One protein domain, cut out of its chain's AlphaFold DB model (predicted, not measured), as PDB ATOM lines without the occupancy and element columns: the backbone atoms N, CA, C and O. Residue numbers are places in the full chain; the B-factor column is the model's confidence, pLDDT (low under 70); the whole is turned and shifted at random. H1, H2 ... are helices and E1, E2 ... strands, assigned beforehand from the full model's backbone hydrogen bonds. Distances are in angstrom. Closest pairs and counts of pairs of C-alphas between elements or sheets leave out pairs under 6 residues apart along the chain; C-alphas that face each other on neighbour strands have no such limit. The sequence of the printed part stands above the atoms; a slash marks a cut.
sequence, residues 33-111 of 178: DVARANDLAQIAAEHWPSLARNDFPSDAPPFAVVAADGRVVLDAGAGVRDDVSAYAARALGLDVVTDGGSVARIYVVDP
ATOM      1  N   ASP A  33     219.167 150.663 236.588       66.25
ATOM      2  CA  ASP A  33     218.050 151.012 235.715       66.25
ATOM      3  C   ASP A  33     217.246 152.234 236.195       66.25
ATOM      4  O   ASP A  33     216.801 153.055 235.394       66.25
ATOM      5  N   VAL A  34     217.088 152.399 237.512       67.31
ATOM      6  CA  VAL A  34     216.454 153.583 238.116       67.31
ATOM      7  C   VAL A  34     217.386 154.786 238.026       67.31
ATOM      8  O   VAL A  34     216.911 155.892 237.790       67.31
ATOM      9  N   ALA A  35     218.697 154.568 238.170       70.50
ATOM     10  CA  ALA A  35     219.686 155.616 237.941       70.50
ATOM     11  C   ALA A  35     219.583 156.146 236.503       70.50
ATOM     12  O   ALA A  35     219.367 157.336 236.322       70.50
ATOM     13  N   ARG A  36     219.546 155.258 235.499       76.44
ATOM     14  CA  ARG A  36     219.362 155.656 234.091       76.44
ATOM     15  C   ARG A  36     218.069 156.428 233.837       76.44
ATOM     16  O   ARG A  36     218.084 157.418 233.118       76.44
ATOM     17  N   ALA A  37     216.942 155.995 234.405       75.88
ATOM     18  CA  ALA A  37     215.676 156.716 234.246       75.88
ATOM     19  C   ALA A  37     215.717 158.115 234.891       75.88
ATOM     20  O   ALA A  37     215.169 159.066 234.333       75.88
ATOM     21  N   ASN A  38     216.392 158.247 236.036       78.94
ATOM     22  CA  ASN A  38     216.610 159.536 236.686       78.94
ATOM     23  C   ASN A  38     217.551 160.431 235.871       78.94
ATOM     24  O   ASN A  38     217.264 161.618 235.742       78.94
ATOM     25  N   ASP A  39     218.604 159.874 235.271       83.38
ATOM     26  CA  ASP A  39     219.517 160.615 234.393       83.38
ATOM     27  C   ASP A  39     218.761 161.188 233.183       83.38
ATOM     28  O   ASP A  39     218.934 162.354 232.836       83.38
ATOM     29  N   LEU A  40     217.840 160.416 232.586       85.19
ATOM     30  CA  LEU A  40     216.965 160.912 231.515       85.19
ATOM     31  C   LEU A  40     216.072 162.070 231.987       85.19
ATOM     32  O   LEU A  40     215.917 163.055 231.266       85.19
ATOM     33  N   ALA A  41     215.489 161.962 233.185       84.06
ATOM     34  CA  ALA A  41     214.669 163.025 233.768       84.06
ATOM     35  C   ALA A  41     215.482 164.294 234.044       84.06
ATOM     36  O   ALA A  41     215.000 165.397 233.785       84.06
ATOM     37  N   GLN A  42     216.722 164.139 234.508       85.19
ATOM     38  CA  GLN A  42     217.630 165.249 234.753       85.19
ATOM     39  C   GLN A  42     218.048 165.940 233.448       85.19
ATOM     40  O   GLN A  42     217.890 167.153 233.343       85.19
ATOM     41  N   ILE A  43     218.493 165.190 232.434       88.56
ATOM     42  CA  ILE A  43     218.851 165.748 231.116       88.56
ATOM     43  C   ILE A  43     217.668 166.520 230.525       88.56
ATOM     44  O   ILE A  43     217.840 167.622 230.000       88.56
ATOM     45  N   ALA A  44     216.454 165.972 230.652       87.69
ATOM     46  CA  ALA A  44     215.256 166.640 230.170       87.69
ATOM     47  C   ALA A  44     214.935 167.930 230.936       87.69
ATOM     48  O   ALA A  44     214.429 168.868 230.328       87.69
ATOM     49  N   ALA A  45     215.216 167.991 232.240       85.88
ATOM     50  CA  ALA A  45     215.054 169.208 233.032       85.88
ATOM     51  C   ALA A  45     216.076 170.284 232.628       85.88
ATOM     52  O   ALA A  45     215.711 171.447 232.488       85.88
ATOM     53  N   GLU A  46     217.332 169.893 232.401       89.81
ATOM     54  CA  GLU A  46     218.429 170.803 232.045       89.81
ATOM     55  C   GLU A  46     218.236 171.462 230.672       89.81
ATOM     56  O   GLU A  46     218.558 172.635 230.497       89.81
ATOM     57  N   HIS A  47     217.680 170.725 229.709       90.19
ATOM     58  CA  HIS A  47     217.489 171.197 228.333       90.19
ATOM     59  C   HIS A  47     216.067 171.707 228.066       90.19
ATOM     60  O   HIS A  47     215.730 172.074 226.938       90.19
ATOM     61  N   TRP A  48     215.206 171.744 229.086       86.12
ATOM     62  CA  TRP A  48     213.838 172.221 228.934       86.12
ATOM     63  C   TRP A  48     213.796 173.715 228.563       86.12
ATOM     64  O   TRP A  48     214.518 174.510 229.165       86.12
ATOM     65  N   PRO A  49     212.923 174.155 227.630       86.75
ATOM     66  CA  PRO A  49     211.954 173.392 226.826       86.75
ATOM     67  C   PRO A  49     212.493 172.890 225.473       86.75
ATOM     68  O   PRO A  49     211.756 172.285 224.693       86.75
ATOM     69  N   SER A  50     213.753 173.172 225.159       89.06
ATOM     70  CA  SER A  50     214.408 172.868 223.885       89.06
ATOM     71  C   SER A  50     215.091 171.499 223.909       89.06
ATOM     72  O   SER A  50     216.312 171.411 223.951       89.06
ATOM     73  N   LEU A  51     214.287 170.436 223.860       91.12
ATOM     74  CA  LEU A  51     214.776 169.057 223.850       91.12
ATOM     75  C   LEU A  51     215.112 168.571 222.438       91.12
ATOM     76  O   LEU A  51     214.272 168.630 221.536       91.12
ATOM     77  N   ALA A  52     216.296 167.990 222.272       90.81
ATOM     78  CA  ALA A  52     216.711 167.271 221.078       90.81
ATOM     79  C   ALA A  52     217.121 165.831 221.420       90.81
ATOM     80  O   ALA A  52     217.624 165.531 222.497       90.81
ATOM     81  N   ARG A  53     216.958 164.900 220.469       88.56
ATOM     82  CA  ARG A  53     217.379 163.498 220.672       88.56
ATOM     83  C   ARG A  53     218.877 163.375 220.982       88.56
ATOM     84  O   ARG A  53     219.256 162.457 221.698       88.56
ATOM     85  N   ASN A  54     219.695 164.285 220.454       92.44
ATOM     86  CA  ASN A  54     221.148 164.279 220.631       92.44
ATOM     87  C   ASN A  54     221.594 164.675 222.046       92.44
ATOM     88  O   ASN A  54     222.751 164.441 222.380       92.44
ATOM     89  N   ASP A  55     220.696 165.229 222.865       90.31
ATOM     90  CA  ASP A  55     220.986 165.569 224.264       90.31
ATOM     91  C   ASP A  55     221.020 164.310 225.147       90.31
ATOM     92  O   ASP A  55     221.538 164.325 226.260       90.31
ATOM     93  N   PHE A  56     220.477 163.197 224.643       90.50
ATOM     94  CA  PHE A  56     220.350 161.942 225.369       90.50
ATOM     95  C   PHE A  56     221.366 160.896 224.886       90.50
ATOM     96  O   PHE A  56     221.715 160.871 223.700       90.50
ATOM     97  N   PRO A  57     221.792 159.967 225.765       87.75
ATOM     98  CA  PRO A  57     222.661 158.861 225.382       87.75
ATOM     99  C   PRO A  57     222.047 158.025 224.253       87.75
ATOM    100  O   PRO A  57     220.853 157.710 224.261       87.75
ATOM    101  N   SER A  58     222.866 157.616 223.282       85.00
ATOM    102  CA  SER A  58     222.411 156.794 222.153       85.00
ATOM    103  C   SER A  58     221.936 155.400 222.567       85.00
ATOM    104  O   SER A  58     221.144 154.791 221.852       85.00
ATOM    105  N   ASP A  59     222.419 154.899 223.705       84.25
ATOM    106  CA  ASP A  59     222.058 153.616 224.311       84.25
ATOM    107  C   ASP A  59     220.880 153.721 225.298       84.25
ATOM    108  O   ASP A  59     220.535 152.738 225.958       84.25
ATOM    109  N   ALA A  60     220.246 154.895 225.404       83.31
ATOM    110  CA  ALA A  60     219.073 155.083 226.243       83.31
ATOM    111  C   ALA A  60     217.905 154.177 225.798       83.31
ATOM    112  O   ALA A  60     217.693 153.996 224.592       83.31
ATOM    113  N   PRO A  61     217.106 153.652 226.750       82.56
ATOM    114  CA  PRO A  61     215.915 152.870 226.429       82.56
ATOM    115  C   PRO A  61     214.905 153.697 225.615       82.56
ATOM    116  O   PRO A  61     214.979 154.925 225.608       82.56
ATOM    117  N   PRO A  62     213.931 153.064 224.945       85.75
ATOM    118  CA  PRO A  62     212.850 153.788 224.285       85.75
ATOM    119  C   PRO A  62     212.070 154.660 225.281       85.75
ATOM    120  O   PRO A  62     211.538 154.163 226.273       85.75
ATOM    121  N   PHE A  63     211.975 155.965 225.023       87.31
ATOM    122  CA  PHE A  63     211.232 156.890 225.884       87.31
ATOM    123  C   PHE A  63     210.544 157.997 225.084       87.31
ATOM    124  O   PHE A  63     210.901 158.273 223.940       87.31
ATOM    125  N   ALA A  64     209.551 158.634 225.690       89.94
ATOM    126  CA  ALA A  64     208.904 159.837 225.187       89.94
ATOM    127  C   ALA A  64     208.843 160.893 226.293       89.94
ATOM    128  O   ALA A  64     208.641 160.560 227.457       89.94
ATOM    129  N   VAL A  65     208.982 162.164 225.930       89.81
ATOM    130  CA  VAL A  65     208.790 163.302 226.833       89.81
ATOM    131  C   VAL A  65     207.504 164.012 226.444       89.81
ATOM    132  O   VAL A  65     207.338 164.439 225.300       89.81
ATOM    133  N   VAL A  66     206.592 164.136 227.401       88.56
ATOM    134  CA  VAL A  66     205.278 164.754 227.224       88.56
ATOM    135  C   VAL A  66     205.205 165.983 228.117       88.56
ATOM    136  O   VAL A  66     205.424 165.886 229.319       88.56
ATOM    137  N   ALA A  67     204.928 167.147 227.543       88.88
ATOM    138  CA  ALA A  67     204.750 168.386 228.292       88.88
ATOM    139  C   ALA A  67     203.515 168.319 229.207       88.88
ATOM    140  O   ALA A  67     202.613 167.503 229.011       88.88
ATOM    141  N   ALA A  68     203.449 169.210 230.198       86.00
ATOM    142  CA  ALA A  68     202.308 169.306 231.112       86.00
ATOM    143  C   ALA A  68     200.957 169.570 230.406       86.00
ATOM    144  O   ALA A  68     199.907 169.225 230.943       86.00
ATOM    145  N   ASP A  69     200.975 170.139 229.195       84.56
ATOM    146  CA  ASP A  69     199.799 170.344 228.335       84.56
ATOM    147  C   ASP A  69     199.344 169.068 227.589       84.56
ATOM    148  O   ASP A  69     198.355 169.095 226.857       84.56
ATOM    149  N   GLY A  70     200.046 167.945 227.772       82.94
ATOM    150  CA  GLY A  70     199.773 166.663 227.121       82.94
ATOM    151  C   GLY A  70     200.409 166.505 225.736       82.94
ATOM    152  O   GLY A  70     200.262 165.450 225.117       82.94
ATOM    153  N   ARG A  71     201.133 167.512 225.234       87.06
ATOM    154  CA  ARG A  71     201.819 167.446 223.941       87.06
ATOM    155  C   ARG A  71     203.102 166.623 224.044       87.06
ATOM    156  O   ARG A  71     203.932 166.855 224.919       87.06
ATOM    157  N   VAL A  72     203.322 165.716 223.095       88.00
ATOM    158  CA  VAL A  72     204.612 165.023 222.950       88.00
ATOM    159  C   VAL A  72     205.657 166.026 222.454       88.00
ATOM    160  O   VAL A  72     205.525 166.588 221.366       88.00
ATOM    161  N   VAL A  73     206.683 166.279 223.267       89.81
ATOM    162  CA  VAL A  73     207.808 167.171 222.932       89.81
ATOM    163  C   VAL A  73     208.912 166.396 222.223       89.81
ATOM    164  O   VAL A  73     209.514 166.906 221.283       89.81
ATOM    165  N   LEU A  74     209.142 165.149 222.642       90.38
ATOM    166  CA  LEU A  74     210.140 164.261 222.056       90.38
ATOM    167  C   LEU A  74     209.631 162.818 222.085       90.38
ATOM    168  O   LEU A  74     209.234 162.331 223.140       90.38
ATOM    169  N   ASP A  75     209.689 162.123 220.949       89.56
ATOM    170  CA  ASP A  75     209.530 160.665 220.866       89.56
ATOM    171  C   ASP A  75     210.874 160.056 220.463       89.56
ATOM    172  O   ASP A  75     211.402 160.304 219.379       89.56
ATOM    173  N   ALA A  76     211.438 159.273 221.372       87.69
ATOM    174  CA  ALA A  76     212.771 158.709 221.305       87.69
ATOM    175  C   ALA A  76     212.712 157.185 221.064       87.69
ATOM    176  O   ALA A  76     213.455 156.407 221.661       87.69
ATOM    177  N   GLY A  77     211.799 156.758 220.184       81.81
ATOM    178  CA  GLY A  77     211.567 155.347 219.842       81.81
ATOM    179  C   GLY A  77     210.485 154.679 220.691       81.81
ATOM    180  O   GLY A  77     210.267 153.475 220.589       81.81
ATOM    181  N   ALA A  78     209.798 155.469 221.507       76.94
ATOM    182  CA  ALA A  78     208.682 155.067 222.336       76.94
ATOM    183  C   ALA A  78     207.410 154.785 221.522       76.94
ATOM    184  O   ALA A  78     206.606 153.944 221.919       76.94
ATOM    185  N   GLY A  79     207.232 155.456 220.380       74.44
ATOM    186  CA  GLY A  79     206.082 155.252 219.499       74.44
ATOM    187  C   GLY A  79     204.787 155.871 220.032       74.44
ATOM    188  O   GLY A  79     203.696 155.407 219.695       74.44
ATOM    189  N   VAL A  80     204.892 156.917 220.856       72.50
ATOM    190  CA  VAL A  80     203.738 157.664 221.379       72.50
ATOM    191  C   VAL A  80     203.247 158.604 220.289       72.50
ATOM    192  O   VAL A  80     203.719 159.732 220.172       72.50
ATOM    193  N   ARG A  81     202.328 158.119 219.451       59.75
ATOM    194  CA  ARG A  81     201.795 158.909 218.329       59.75
ATOM    195  C   ARG A  81     200.435 159.530 218.613       59.75
ATOM    196  O   ARG A  81     200.282 160.714 218.355       59.75
ATOM    197  N   ASP A  82     199.500 158.783 219.204       58.03
ATOM    198  CA  ASP A  82     198.104 159.249 219.298       58.03
ATOM    199  C   ASP A  82     197.406 158.948 220.637       58.03
ATOM    200  O   ASP A  82     196.407 159.584 220.960       58.03
ATOM    201  N   ASP A  83     197.925 158.013 221.444       67.50
ATOM    202  CA  ASP A  83     197.289 157.610 222.705       67.50
ATOM    203  C   ASP A  83     198.294 157.546 223.862       67.50
ATOM    204  O   ASP A  83     198.822 156.496 224.238       67.50
ATOM    205  N   VAL A  84     198.550 158.721 224.444       68.06
ATOM    206  CA  VAL A  84     199.386 158.880 225.643       68.06
ATOM    207  C   VAL A  84     198.814 158.084 226.825       68.06
ATOM    208  O   VAL A  84     199.570 157.651 227.690       68.06
ATOM    209  N   SER A  85     197.499 157.838 226.867       67.06
ATOM    210  CA  SER A  85     196.833 157.172 227.993       67.06
ATOM    211  C   SER A  85     197.056 155.657 227.999       67.06
ATOM    212  O   SER A  85     197.448 155.093 229.025       67.06
ATOM    213  N   ALA A  86     196.921 155.005 226.841       61.22
ATOM    214  CA  ALA A  86     197.262 153.594 226.671       61.22
ATOM    215  C   ALA A  86     198.759 153.340 226.900       61.22
ATOM    216  O   ALA A  86     199.154 152.277 227.387       61.22
ATOM    217  N   TYR A  87     199.585 154.336 226.583       67.69
ATOM    218  CA  TYR A  87     201.019 154.297 226.804       67.69
ATOM    219  C   TYR A  87     201.401 154.472 228.280       67.69
ATOM    220  O   TYR A  87     202.151 153.668 228.828       67.69
ATOM    221  N   ALA A  88     200.818 155.462 228.960       66.94
ATOM    222  CA  ALA A  88     201.020 155.717 230.385       66.94
ATOM    223  C   ALA A  88     200.641 154.516 231.265       66.94
ATOM    224  O   ALA A  88     201.224 154.327 232.328       66.94
ATOM    225  N   ALA A  89     199.699 153.680 230.820       66.00
ATOM    226  CA  ALA A  89     199.323 152.453 231.519       66.00
ATOM    227  C   ALA A  89     200.418 151.367 231.507       66.00
ATOM    228  O   ALA A  89     200.345 150.422 232.292       66.00
ATOM    229  N   ARG A  90     201.407 151.469 230.607       61.97
ATOM    230  CA  ARG A  90     202.451 150.453 230.379       61.97
ATOM    231  C   ARG A  90     203.876 150.976 230.563       61.97
ATOM    232  O   ARG A  90     204.811 150.185 230.507       61.97
ATOM    233  N   ALA A  91     204.042 152.279 230.753       71.44
ATOM    234  CA  ALA A  91     205.333 152.943 230.844       71.44
ATOM    235  C   ALA A  91     205.585 153.477 232.256       71.44
ATOM    236  O   ALA A  91     204.659 153.888 232.962       71.44
ATOM    237  N   LEU A  92     206.855 153.527 232.659       75.12
ATOM    238  CA  LEU A  92     207.240 154.243 233.871       75.12
ATOM    239  C   LEU A  92     207.184 155.749 233.591       75.12
ATOM    240  O   LEU A  92     207.923 156.242 232.740       75.12
ATOM    241  N   GLY A  93     206.315 156.461 234.311       78.44
ATOM    242  CA  GLY A  93     206.223 157.919 234.271       78.44
ATOM    243  C   GLY A  93     207.143 158.571 235.305       78.44
ATOM    244  O   GLY A  93     207.003 158.292 236.496       78.44
ATOM    245  N   LEU A  94     208.044 159.449 234.867       81.44
ATOM    246  CA  LEU A  94     208.864 160.303 235.729       81.44
ATOM    247  C   LEU A  94     208.523 161.769 235.475       81.44
ATOM    248  O   LEU A  94     208.520 162.210 234.329       81.44
ATOM    249  N   ASP A  95     208.248 162.520 236.537       82.06
ATOM    250  CA  ASP A  95     208.006 163.958 236.428       82.06
ATOM    251  C   ASP A  95     209.325 164.713 236.248       82.06
ATOM    252  O   ASP A  95     210.287 164.502 236.985       82.06
ATOM    253  N   VAL A  96     209.348 165.612 235.269       83.94
ATOM    254  CA  VAL A  96     210.423 166.574 235.037       83.94
ATOM    255  C   VAL A  96     210.035 167.852 235.760       83.94
ATOM    256  O   VAL A  96     209.036 168.491 235.418       83.94
ATOM    257  N   VAL A  97     210.808 168.208 236.783       79.12
ATOM    258  CA  VAL A  97     210.541 169.365 237.641       79.12
ATOM    259  C   VAL A  97     211.589 170.440 237.379       79.12
ATOM    260  O   VAL A  97     212.781 170.183 237.515       79.12
ATOM    261  N   THR A  98     211.142 171.652 237.055       78.25
ATOM    262  CA  THR A  98     211.982 172.852 236.917       78.25
ATOM    263  C   THR A  98     211.401 173.963 237.785       78.25
ATOM    264  O   THR A  98     210.181 174.098 237.869       78.25
ATOM    265  N   ASP A  99     212.242 174.744 238.465       78.94
ATOM    266  CA  ASP A  99     211.808 175.858 239.334       78.94
ATOM    267  C   ASP A  99     210.730 175.477 240.373       78.94
ATOM    268  O   ASP A  99     209.879 176.278 240.756       78.94
ATOM    269  N   GLY A 100     210.746 174.220 240.831       78.56
ATOM    270  CA  GLY A 100     209.777 173.687 241.792       78.56
ATOM    271  C   GLY A 100     208.408 173.308 241.207       78.56
ATOM    272  O   GLY A 100     207.529 172.904 241.967       78.56
ATOM    273  N   GLY A 101     208.216 173.395 239.887       72.44
ATOM    274  CA  GLY A 101     206.999 172.978 239.184       72.44
ATOM    275  C   GLY A 101     207.245 171.822 238.211       72.44
ATOM    276  O   GLY A 101     208.288 171.751 237.571       72.44
ATOM    277  N   SER A 102     206.279 170.905 238.084       83.56
ATOM    278  CA  SER A 102     206.327 169.865 237.045       83.56
ATOM    279  C   SER A 102     206.011 170.483 235.683       83.56
ATOM    280  O   SER A 102     204.942 171.068 235.502       83.56
ATOM    281  N   VAL A 103     206.945 170.369 234.740       82.25
ATOM    282  CA  VAL A 103     206.831 170.940 233.387       82.25
ATOM    283  C   VAL A 103     206.629 169.884 232.308       82.25
ATOM    284  O   VAL A 103     206.056 170.174 231.254       82.25
ATOM    285  N   ALA A 104     207.049 168.651 232.580       87.56
ATOM    286  CA  ALA A 104     206.889 167.526 231.676       87.56
ATOM    287  C   ALA A 104     206.843 166.205 232.442       87.56
ATOM    288  O   ALA A 104     207.161 166.129 233.626       87.56
ATOM    289  N   ARG A 105     206.488 165.141 231.736       86.31
ATOM    290  CA  ARG A 105     206.572 163.763 232.194       86.31
ATOM    291  C   ARG A 105     207.282 162.929 231.138       86.31
ATOM    292  O   ARG A 105     206.887 162.926 229.972       86.31
ATOM    293  N   ILE A 106     208.324 162.218 231.547       85.69
ATOM    294  CA  ILE A 106     208.989 161.215 230.718       85.69
ATOM    295  C   ILE A 106     208.283 159.891 230.917       85.69
ATOM    296  O   ILE A 106     208.123 159.431 232.044       85.69
ATOM    297  N   TYR A 107     207.899 159.266 229.817       85.25
ATOM    298  CA  TYR A 107     207.414 157.902 229.792       85.25
ATOM    299  C   TYR A 107     208.476 157.013 229.159       85.25
ATOM    300  O   TYR A 107     208.814 157.182 227.990       85.25
ATOM    301  N   VAL A 108     208.994 156.060 229.923       82.19
ATOM    302  CA  VAL A 108     209.970 155.080 229.431       82.19
ATOM    303  C   VAL A 108     209.226 153.789 229.101       82.19
ATOM    304  O   VAL A 108     208.606 153.206 229.999       82.19
ATOM    305  N   VAL A 109     209.253 153.356 227.832       74.44
ATOM    306  CA  VAL A 109     208.720 152.042 227.445       74.44
ATOM    307  C   VAL A 109     209.733 150.963 227.736       74.44
ATOM    308  O   VAL A 109     210.915 151.062 227.428       74.44
ATOM    309  N   ASP A 110     209.184 149.949 228.378       65.25
ATOM    310  CA  ASP A 110     209.821 148.938 229.194       65.25
ATOM    311  C   ASP A 110     211.099 148.307 228.616       65.25
ATOM    312  O   ASP A 110     211.124 147.860 227.466       65.25
ATOM    313  N   PRO A 111     212.142 148.189 229.455       51.22
ATOM    314  CA  PRO A 111     212.869 146.915 229.556       51.22
ATOM    315  C   PRO A 111     212.551 146.066 230.807       51.22
ATOM    316  O   PRO A 111     213.152 145.010 230.978       51.22
TER     317      PRO A 111
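AT A GLANCE: This is residues 33 to 111 of the 178 residues of an uncharacterized protein of Tetrasphaera australiensis Ben110 (UniProt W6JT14). A strongly twisted wall of four antiparallel strands, made of two hairpins side by side, has the long helix H1 packed along one face, over E3 and E4. The short helix H2 only grazes the sheet. The 79 printed residues hold two named helices and four named strands, in the order H1, E1, E2, H2, E3, E4; the class is mixed, helices and strands, and the sheet's order is E2, E1, E4, E3. The whole is compact and rounded, with a radius of gyration of the C-alphas of 11.3 A and spans of 29 by 28 by 21 A.

IN THESE COORDINATES: Look first at the sheet: E1 is residues 63 to 67, 13.4 A long, and E2 is residues 72 to 76. E3, residues 92 to 98, runs 19.4 A, and E4, residues 101 to 108, runs 20.6 A to C-alpha 108 at (209.970, 155.080, 229.431). Find C-alpha 33 at (218.050, 151.012, 235.715); from there H1 runs 20.1 A to residue 46. H2 is residues 84 to 88.

HOW THE PARTS SIT: Between inner strands E1 and E4, find N 64 and O 107 at 2.8 A. In the hairpin E1 and E2, N 65 and O 74 are 2.8 A apart; in the hairpin E3 and E4, N 94 and O 106 are 2.8 A apart. H1 is on the sheet at a height of 9.0 A, along the strands at 24 degrees to E3 on the local plane; its closest C-alphas to E3 are Ala 41 and Val 96, 5.7 A. H1 and H2 are apart. In both helices every O i to N i+4 pair is within hydrogen-bond range.

THE WHOLE: The C-alphas farthest apart, Asp 99 and Pro 111, are 30.6 A apart. The printed part has no cut; the link H1 to E1 is long, with 16 residues. Confidence is under 70 at residues 33 to 34, 81 to 90 and 110 to 111.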